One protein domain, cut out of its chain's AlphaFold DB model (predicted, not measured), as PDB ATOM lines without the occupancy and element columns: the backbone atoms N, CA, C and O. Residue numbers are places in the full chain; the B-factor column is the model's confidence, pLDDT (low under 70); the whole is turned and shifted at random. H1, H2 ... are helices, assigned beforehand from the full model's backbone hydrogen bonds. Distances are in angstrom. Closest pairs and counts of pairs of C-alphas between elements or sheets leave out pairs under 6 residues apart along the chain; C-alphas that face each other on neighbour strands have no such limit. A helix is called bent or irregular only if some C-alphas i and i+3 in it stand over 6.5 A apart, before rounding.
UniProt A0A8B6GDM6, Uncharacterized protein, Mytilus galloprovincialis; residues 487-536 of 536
ATOM      1  N   ASN A 487     122.947 162.383 162.740       52.91
ATOM      2  CA  ASN A 487     124.304 161.886 162.478       52.91
ATOM      3  C   ASN A 487     124.361 160.917 161.285       52.91
ATOM      4  O   ASN A 487     125.333 160.904 160.534       52.91
ATOM      5  N   ARG A 488     123.307 160.119 161.071       58.22
ATOM      6  CA  ARG A 488     123.191 159.254 159.889       58.22
ATOM      7  C   ARG A 488     123.019 160.076 158.612       58.22
ATOM      8  O   ARG A 488     123.706 159.808 157.632       58.22
ATOM      9  N   ALA A 489     122.162 161.097 158.631       55.06
ATOM     10  CA  ALA A 489     121.988 162.005 157.501       55.06
ATOM     11  C   ALA A 489     123.299 162.732 157.161       55.06
ATOM     12  O   ALA A 489     123.722 162.681 156.011       55.06
ATOM     13  N   LEU A 490     123.991 163.286 158.165       56.53
ATOM     14  CA  LEU A 490     125.271 163.990 158.012       56.53
ATOM     15  C   LEU A 490     126.428 163.094 157.555       56.53
ATOM     16  O   LEU A 490     127.364 163.594 156.946       56.53
ATOM     17  N   ARG A 491     126.384 161.780 157.809       59.75
ATOM     18  CA  ARG A 491     127.383 160.837 157.278       59.75
ATOM     19  C   ARG A 491     127.117 160.450 155.828       59.75
ATOM     20  O   ARG A 491     128.075 160.229 155.093       59.75
ATOM     21  N   HIS A 492     125.853 160.377 155.407       56.84
ATOM     22  CA  HIS A 492     125.482 159.930 154.061       56.84
ATOM     23  C   HIS A 492     125.520 161.036 153.000       56.84
ATOM     24  O   HIS A 492     125.831 160.740 151.848       56.84
ATOM     25  N   THR A 493     125.248 162.299 153.338       58.84
ATOM     26  CA  THR A 493     125.297 163.400 152.357       58.84
ATOM     27  C   THR A 493     126.706 163.696 151.822       58.84
ATOM     28  O   THR A 493     126.830 163.845 150.604       58.84
ATOM     29  N   PRO A 494     127.778 163.734 152.639       58.00
ATOM     30  CA  PRO A 494     129.134 163.975 152.148       58.00
ATOM     31  C   PRO A 494     129.675 162.804 151.325       58.00
ATOM     32  O   PRO A 494     130.231 163.027 150.256       58.00
ATOM     33  N   THR A 495     129.454 161.552 151.749       64.00
ATOM     34  CA  THR A 495     129.892 160.376 150.970       64.00
ATOM     35  C   THR A 495     129.146 160.257 149.648       64.00
ATOM     36  O   THR A 495     129.747 159.892 148.643       64.00
ATOM     37  N   PHE A 496     127.855 160.593 149.614       63.00
ATOM     38  CA  PHE A 496     127.083 160.594 148.376       63.00
ATOM     39  C   PHE A 496     127.568 161.677 147.400       63.00
ATOM     40  O   PHE A 496     127.824 161.365 146.237       63.00
ATOM     41  N   LYS A 497     127.784 162.913 147.875       68.94
ATOM     42  CA  LYS A 497     128.334 164.004 147.051       68.94
ATOM     43  C   LYS A 497     129.749 163.701 146.558       68.94
ATOM     44  O   LYS A 497     130.025 163.896 145.380       68.94
ATOM     45  N   MET A 498     130.614 163.147 147.409       62.72
ATOM     46  CA  MET A 498     131.963 162.725 147.013       62.72
ATOM     47  C   MET A 498     131.928 161.600 145.978       62.72
ATOM     48  O   MET A 498     132.676 161.635 145.008       62.72
ATOM     49  N   ARG A 499     131.021 160.627 146.119       70.50
ATOM     50  CA  ARG A 499     130.851 159.562 145.123       70.50
ATOM     51  C   ARG A 499     130.379 160.110 143.778       70.50
ATOM     52  O   ARG A 499     130.836 159.640 142.742       70.50
ATOM     53  N   GLN A 500     129.490 161.098 143.796       72.50
ATOM     54  CA  GLN A 500     128.999 161.759 142.591       72.50
ATOM     55  C   GLN A 500     130.096 162.594 141.915       72.50
ATOM     56  O   GLN A 500     130.256 162.497 140.702       72.50
ATOM     57  N   LEU A 501     130.908 163.312 142.698       75.12
ATOM     58  CA  LEU A 501     132.080 164.048 142.221       75.12
ATOM     59  C   LEU A 501     133.125 163.106 141.601       75.12
ATOM     60  O   LEU A 501     133.606 163.353 140.504       75.12
ATOM     61  N   VAL A 502     133.427 161.980 142.255       77.62
ATOM     62  CA  VAL A 502     134.347 160.961 141.721       77.62
ATOM     63  C   VAL A 502     133.814 160.355 140.424       77.62
ATOM     64  O   VAL A 502     134.578 160.174 139.483       77.62
ATOM     65  N   GLN A 503     132.511 160.075 140.334       74.62
ATOM     66  CA  GLN A 503     131.897 159.602 139.090       74.62
ATOM     67  C   GLN A 503     131.944 160.649 137.978       74.62
ATOM     68  O   GLN A 503     132.086 160.286 136.816       74.62
ATOM     69  N   GLN A 504     131.810 161.931 138.310       78.81
ATOM     70  CA  GLN A 504     131.928 163.011 137.341       78.81
ATOM     71  C   GLN A 504     133.370 163.146 136.844       78.81
ATOM     72  O   GLN A 504     133.591 163.068 135.644       78.81
ATOM     73  N   MET A 505     134.358 163.148 137.744       76.00
ATOM     74  CA  MET A 505     135.774 163.102 137.359       76.00
ATOM     75  C   MET A 505     136.124 161.863 136.525       76.00
ATOM     76  O   MET A 505     136.992 161.933 135.672       76.00
ATOM     77  N   GLN A 506     135.470 160.719 136.743       77.38
ATOM     78  CA  GLN A 506     135.658 159.532 135.898       77.38
ATOM     79  C   GLN A 506     135.067 159.691 134.492       77.38
ATOM     80  O   GLN A 506     135.598 159.102 133.557       77.38
ATOM     81  N   ARG A 507     133.978 160.452 134.337       79.44
ATOM     82  CA  ARG A 507     133.362 160.736 133.031       79.44
ATOM     83  C   ARG A 507     134.134 161.791 132.249       79.44
ATOM     84  O   ARG A 507     134.222 161.674 131.033       79.44
ATOM     85  N   ASP A 508     134.693 162.769 132.954       78.19
ATOM     86  CA  ASP A 508     135.397 163.904 132.354       78.19
ATOM     87  C   ASP A 508     136.867 163.574 132.019       78.19
ATOM     88  O   ASP A 508     137.545 164.360 131.362       78.19
ATOM     89  N   ARG A 509     137.365 162.397 132.432       82.31
ATOM     90  CA  ARG A 509     138.721 161.926 132.116       82.31
ATOM     91  C   ARG A 509     138.903 161.633 130.638       82.31
ATOM     92  O   ARG A 509     138.102 160.949 129.997       82.31
ATOM     93  N   THR A 510     140.051 162.049 130.128       81.56
ATOM     94  CA  THR A 510     140.516 161.654 128.802       81.56
ATOM     95  C   THR A 510     140.972 160.190 128.808       81.56
ATOM     96  O   THR A 510     141.348 159.622 129.837       81.56
ATOM     97  N   LYS A 511     140.976 159.545 127.633       79.69
ATOM     98  CA  LYS A 511     141.420 158.141 127.500       79.69
ATOM     99  C   LYS A 511     142.862 157.921 127.979       79.69
ATOM    100  O   LYS A 511     143.176 156.833 128.451       79.69
ATOM    101  N   TYR A 512     143.713 158.941 127.865       79.69
ATOM    102  CA  TYR A 512     145.111 158.893 128.292       79.69
ATOM    103  C   TYR A 512     145.245 158.894 129.823       79.69
ATOM    104  O   TYR A 512     145.906 158.027 130.385       79.69
ATOM    105  N   GLU A 513     144.532 159.787 130.511       77.56
ATOM    106  CA  GLU A 513     144.517 159.845 131.980       77.56
ATOM    107  C   GLU A 513     143.907 158.584 132.598       77.56
ATOM    108  O   GLU A 513     144.345 158.110 133.647       77.56
ATOM    109  N   GLN A 514     142.901 158.005 131.939       80.75
ATOM    110  CA  GLN A 514     142.308 156.747 132.377       80.75
ATOM    111  C   GLN A 514     143.320 155.591 132.292       80.75
ATOM    112  O   GLN A 514     143.426 154.810 133.237       80.75
ATOM    113  N   PHE A 515     144.112 155.529 131.218       83.00
ATOM    114  CA  PHE A 515     145.170 154.530 131.045       83.00
ATOM    115  C   PHE A 515     146.296 154.669 132.084       83.00
ATOM    116  O   PHE A 515     146.743 153.669 132.641       83.00
ATOM    117  N   GLU A 516     146.717 155.894 132.408       84.19
ATOM    118  CA  GLU A 516     147.750 156.142 133.425       84.19
ATOM    119  C   GLU A 516     147.295 155.712 134.831       84.19
ATOM    120  O   GLU A 516     148.061 155.148 135.615       84.19
ATOM    121  N   ILE A 517     146.021 155.940 135.154       83.69
ATOM    122  CA  ILE A 517     145.436 155.533 136.435       83.69
ATOM    123  C   ILE A 517     145.298 154.019 136.524       83.69
ATOM    124  O   ILE A 517     145.535 153.451 137.590       83.69
ATOM    125  N   ASP A 518     144.929 153.362 135.429       85.62
ATOM    126  CA  ASP A 518     144.818 151.910 135.407       85.62
ATOM    127  C   ASP A 518     146.209 151.252 135.509       85.62
ATOM    128  O   ASP A 518     146.352 150.311 136.285       85.62
ATOM    129  N   GLN A 519     147.262 151.825 134.907       87.38
ATOM    130  CA  GLN A 519     148.651 151.400 135.168       87.38
ATOM    131  C   GLN A 519     149.091 151.604 136.625       87.38
ATOM    132  O   GLN A 519     149.801 150.777 137.192       87.38
ATOM    133  N   LYS A 520     148.703 152.717 137.257       86.38
ATOM    134  CA  LYS A 520     149.018 152.959 138.676       86.38
ATOM    135  C   LYS A 520     148.284 151.978 139.592       86.38
ATOM    136  O   LYS A 520     148.839 151.554 140.599       86.38
ATOM    137  N   LYS A 521     147.055 151.586 139.243       87.19
ATOM    138  CA  LYS A 521     146.305 150.565 139.983       87.19
ATOM    139  C   LYS A 521     146.915 149.180 139.854       87.19
ATOM    140  O   LYS A 521     146.969 148.496 140.868       87.19
ATOM    141  N   THR A 522     147.356 148.780 138.659       85.19
ATOM    142  CA  THR A 522     148.028 147.485 138.488       85.19
ATOM    143  C   THR A 522     149.314 147.452 139.303       85.19
ATOM    144  O   THR A 522     149.473 146.547 140.102       85.19
ATOM    145  N   LYS A 523     150.131 148.516 139.258       83.62
ATOM    146  CA  LYS A 523     151.341 148.615 140.091       83.62
ATOM    147  C   LYS A 523     151.060 148.513 141.590       83.62
ATOM    148  O   LYS A 523     151.742 147.771 142.274       83.62
ATOM    149  N   MET A 524     150.028 149.192 142.102       83.81
ATOM    150  CA  MET A 524     149.668 149.056 143.522       83.81
ATOM    151  C   MET A 524     149.121 147.670 143.879       83.81
ATOM    152  O   MET A 524     149.259 147.242 145.019       83.81
ATOM    153  N   GLN A 525     148.447 146.986 142.951       82.56
ATOM    154  CA  GLN A 525     148.007 145.607 143.174       82.56
ATOM    155  C   GLN A 525     149.194 144.647 143.174       82.56
ATOM    156  O   GLN A 525     149.247 143.777 144.036       82.56
ATOM    157  N   ASP A 526     150.154 144.852 142.278       82.00
ATOM    158  CA  ASP A 526     151.388 144.075 142.212       82.00
ATOM    159  C   ASP A 526     152.225 144.285 143.490       82.00
ATOM    160  O   ASP A 526     152.607 143.311 144.126       82.00
ATOM    161  N   GLU A 527     152.376 145.527 143.967       80.25
ATOM    162  CA  GLU A 527     153.044 145.852 145.243       80.25
ATOM    163  C   GLU A 527     152.322 145.252 146.467       80.25
ATOM    164  O   GLU A 527     152.956 144.836 147.437       80.25
ATOM    165  N   GLN A 528     150.985 145.187 146.446       77.00
ATOM    166  CA  GLN A 528     150.214 144.537 147.511       77.00
ATOM    167  C   GLN A 528     150.381 143.017 147.500       77.00
ATOM    168  O   GLN A 528     150.401 142.409 148.567       77.00
ATOM    169  N   MET A 529     150.499 142.408 146.321       70.75
ATOM    170  CA  MET A 529     150.740 140.973 146.180       70.75
ATOM    171  C   MET A 529     152.175 140.606 146.578       70.75
ATOM    172  O   MET A 529     152.361 139.652 147.325       70.75
ATOM    173  N   GLU A 530     153.162 141.411 146.187       71.31
ATOM    174  CA  GLU A 530     154.570 141.243 146.570       71.31
ATOM    175  C   GLU A 530     154.764 141.434 148.088       71.31
ATOM    176  O   GLU A 530     155.467 140.666 148.741       71.31
ATOM    177  N   GLY A 531     154.041 142.376 148.705       68.00
ATOM    178  CA  GLY A 531     154.021 142.545 150.163       68.00
ATOM    179  C   GLY A 531     153.362 141.389 150.932       68.00
ATOM    180  O   GLY A 531     153.695 141.168 152.096       68.00
ATOM    181  N   ILE A 532     152.448 140.644 150.302       65.88
ATOM    182  CA  ILE A 532     151.852 139.425 150.872       65.88
ATOM    183  C   ILE A 532     152.808 138.235 150.711       65.88
ATOM    184  O   ILE A 532     152.900 137.416 151.619       65.88
ATOM    185  N   GLU A 533     153.555 138.165 149.608       60.78
ATOM    186  CA  GLU A 533     154.543 137.112 149.335       60.78
ATOM    187  C   GLU A 533     155.809 137.236 150.202       60.78
ATOM    188  O   GLU A 533     156.452 136.236 150.490       60.78
ATOM    189  N   ILE A 534     156.128 138.437 150.699       59.34
ATOM    190  CA  ILE A 534     157.214 138.672 151.673       59.34
ATOM    191  C   ILE A 534     156.774 138.370 153.126       59.34
ATOM    192  O   ILE A 534     157.618 138.194 154.005       59.34
ATOM    193  N   MET A 535     155.463 138.323 153.405       51.12
ATOM    194  CA  MET A 535     154.918 137.982 154.732       51.12
ATOM    195  C   MET A 535     154.502 136.512 154.888       51.12
ATOM    196  O   MET A 535     154.240 136.091 156.019       51.12
ATOM    197  N   ALA A 536     154.405 135.762 153.790       48.09
ATOM    198  CA  ALA A 536     154.226 134.309 153.778       48.09
ATOM    199  C   ALA A 536     155.589 133.610 153.797       48.09
ATOM    200  O   ALA A 536     155.678 132.544 154.451       48.09
TER     201      ALA A 536
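What this domain is: This is residues 487 to 536 of the 536 residues of an uncharacterized protein of Mytilus galloprovincialis (UniProt A0A8B6GDM6). Two long helices, H1 and H2, make a flat, open V, with a tight link at its point and the two arms spreading away from each other. The end of H1 and the beginning of H2 come near each other at the point, and the space between the arms is empty. The printed part has 50 residues, 45 of them in the two named helices, H1 then H2 along the chain, with no named strand; the class is all helix. The whole is extended, with a radius of gyration of the C-alphas of 16.4 A, and the C-alphas span 43 by 33 by 6 A.

Where its parts are: H1 is residues 487 to 508, 32.2 A from first to last C-alpha, from C-alpha 487 at (124.304, 161.886, 162.478) to C-alpha 508 at (135.397, 163.904, 132.354). It is neither bent nor irregular, but only just: C-alphas 491 and 494 are 6.3 A apart. H2, the longest helix by residues, is residues 511 to 533, 33.0 A long, and ends with C-alpha 533 at (154.543, 137.112, 149.335).

How they stand to each other: H1 and H2 are joined by a tight link of 2 residues, yet they are only just apart, the closest C-alphas of the two being 8.0 A from each other. Residues 487 to 505, 507 to 513 and 515 to 536 stand free. Every O i to N i+4 pair of H2 is within hydrogen-bond range, and 16 of 18 in H1.

The domain as a whole: The C-alphas farthest apart are those of Ala 489 and Ala 536, at 42.7 A. The printed part has no cut and no long link, and Ala 536 is the chain's last residue. The mean pLDDT of the printed part is 72.5; residues 487 to 498 and 531 to 536 are under 70.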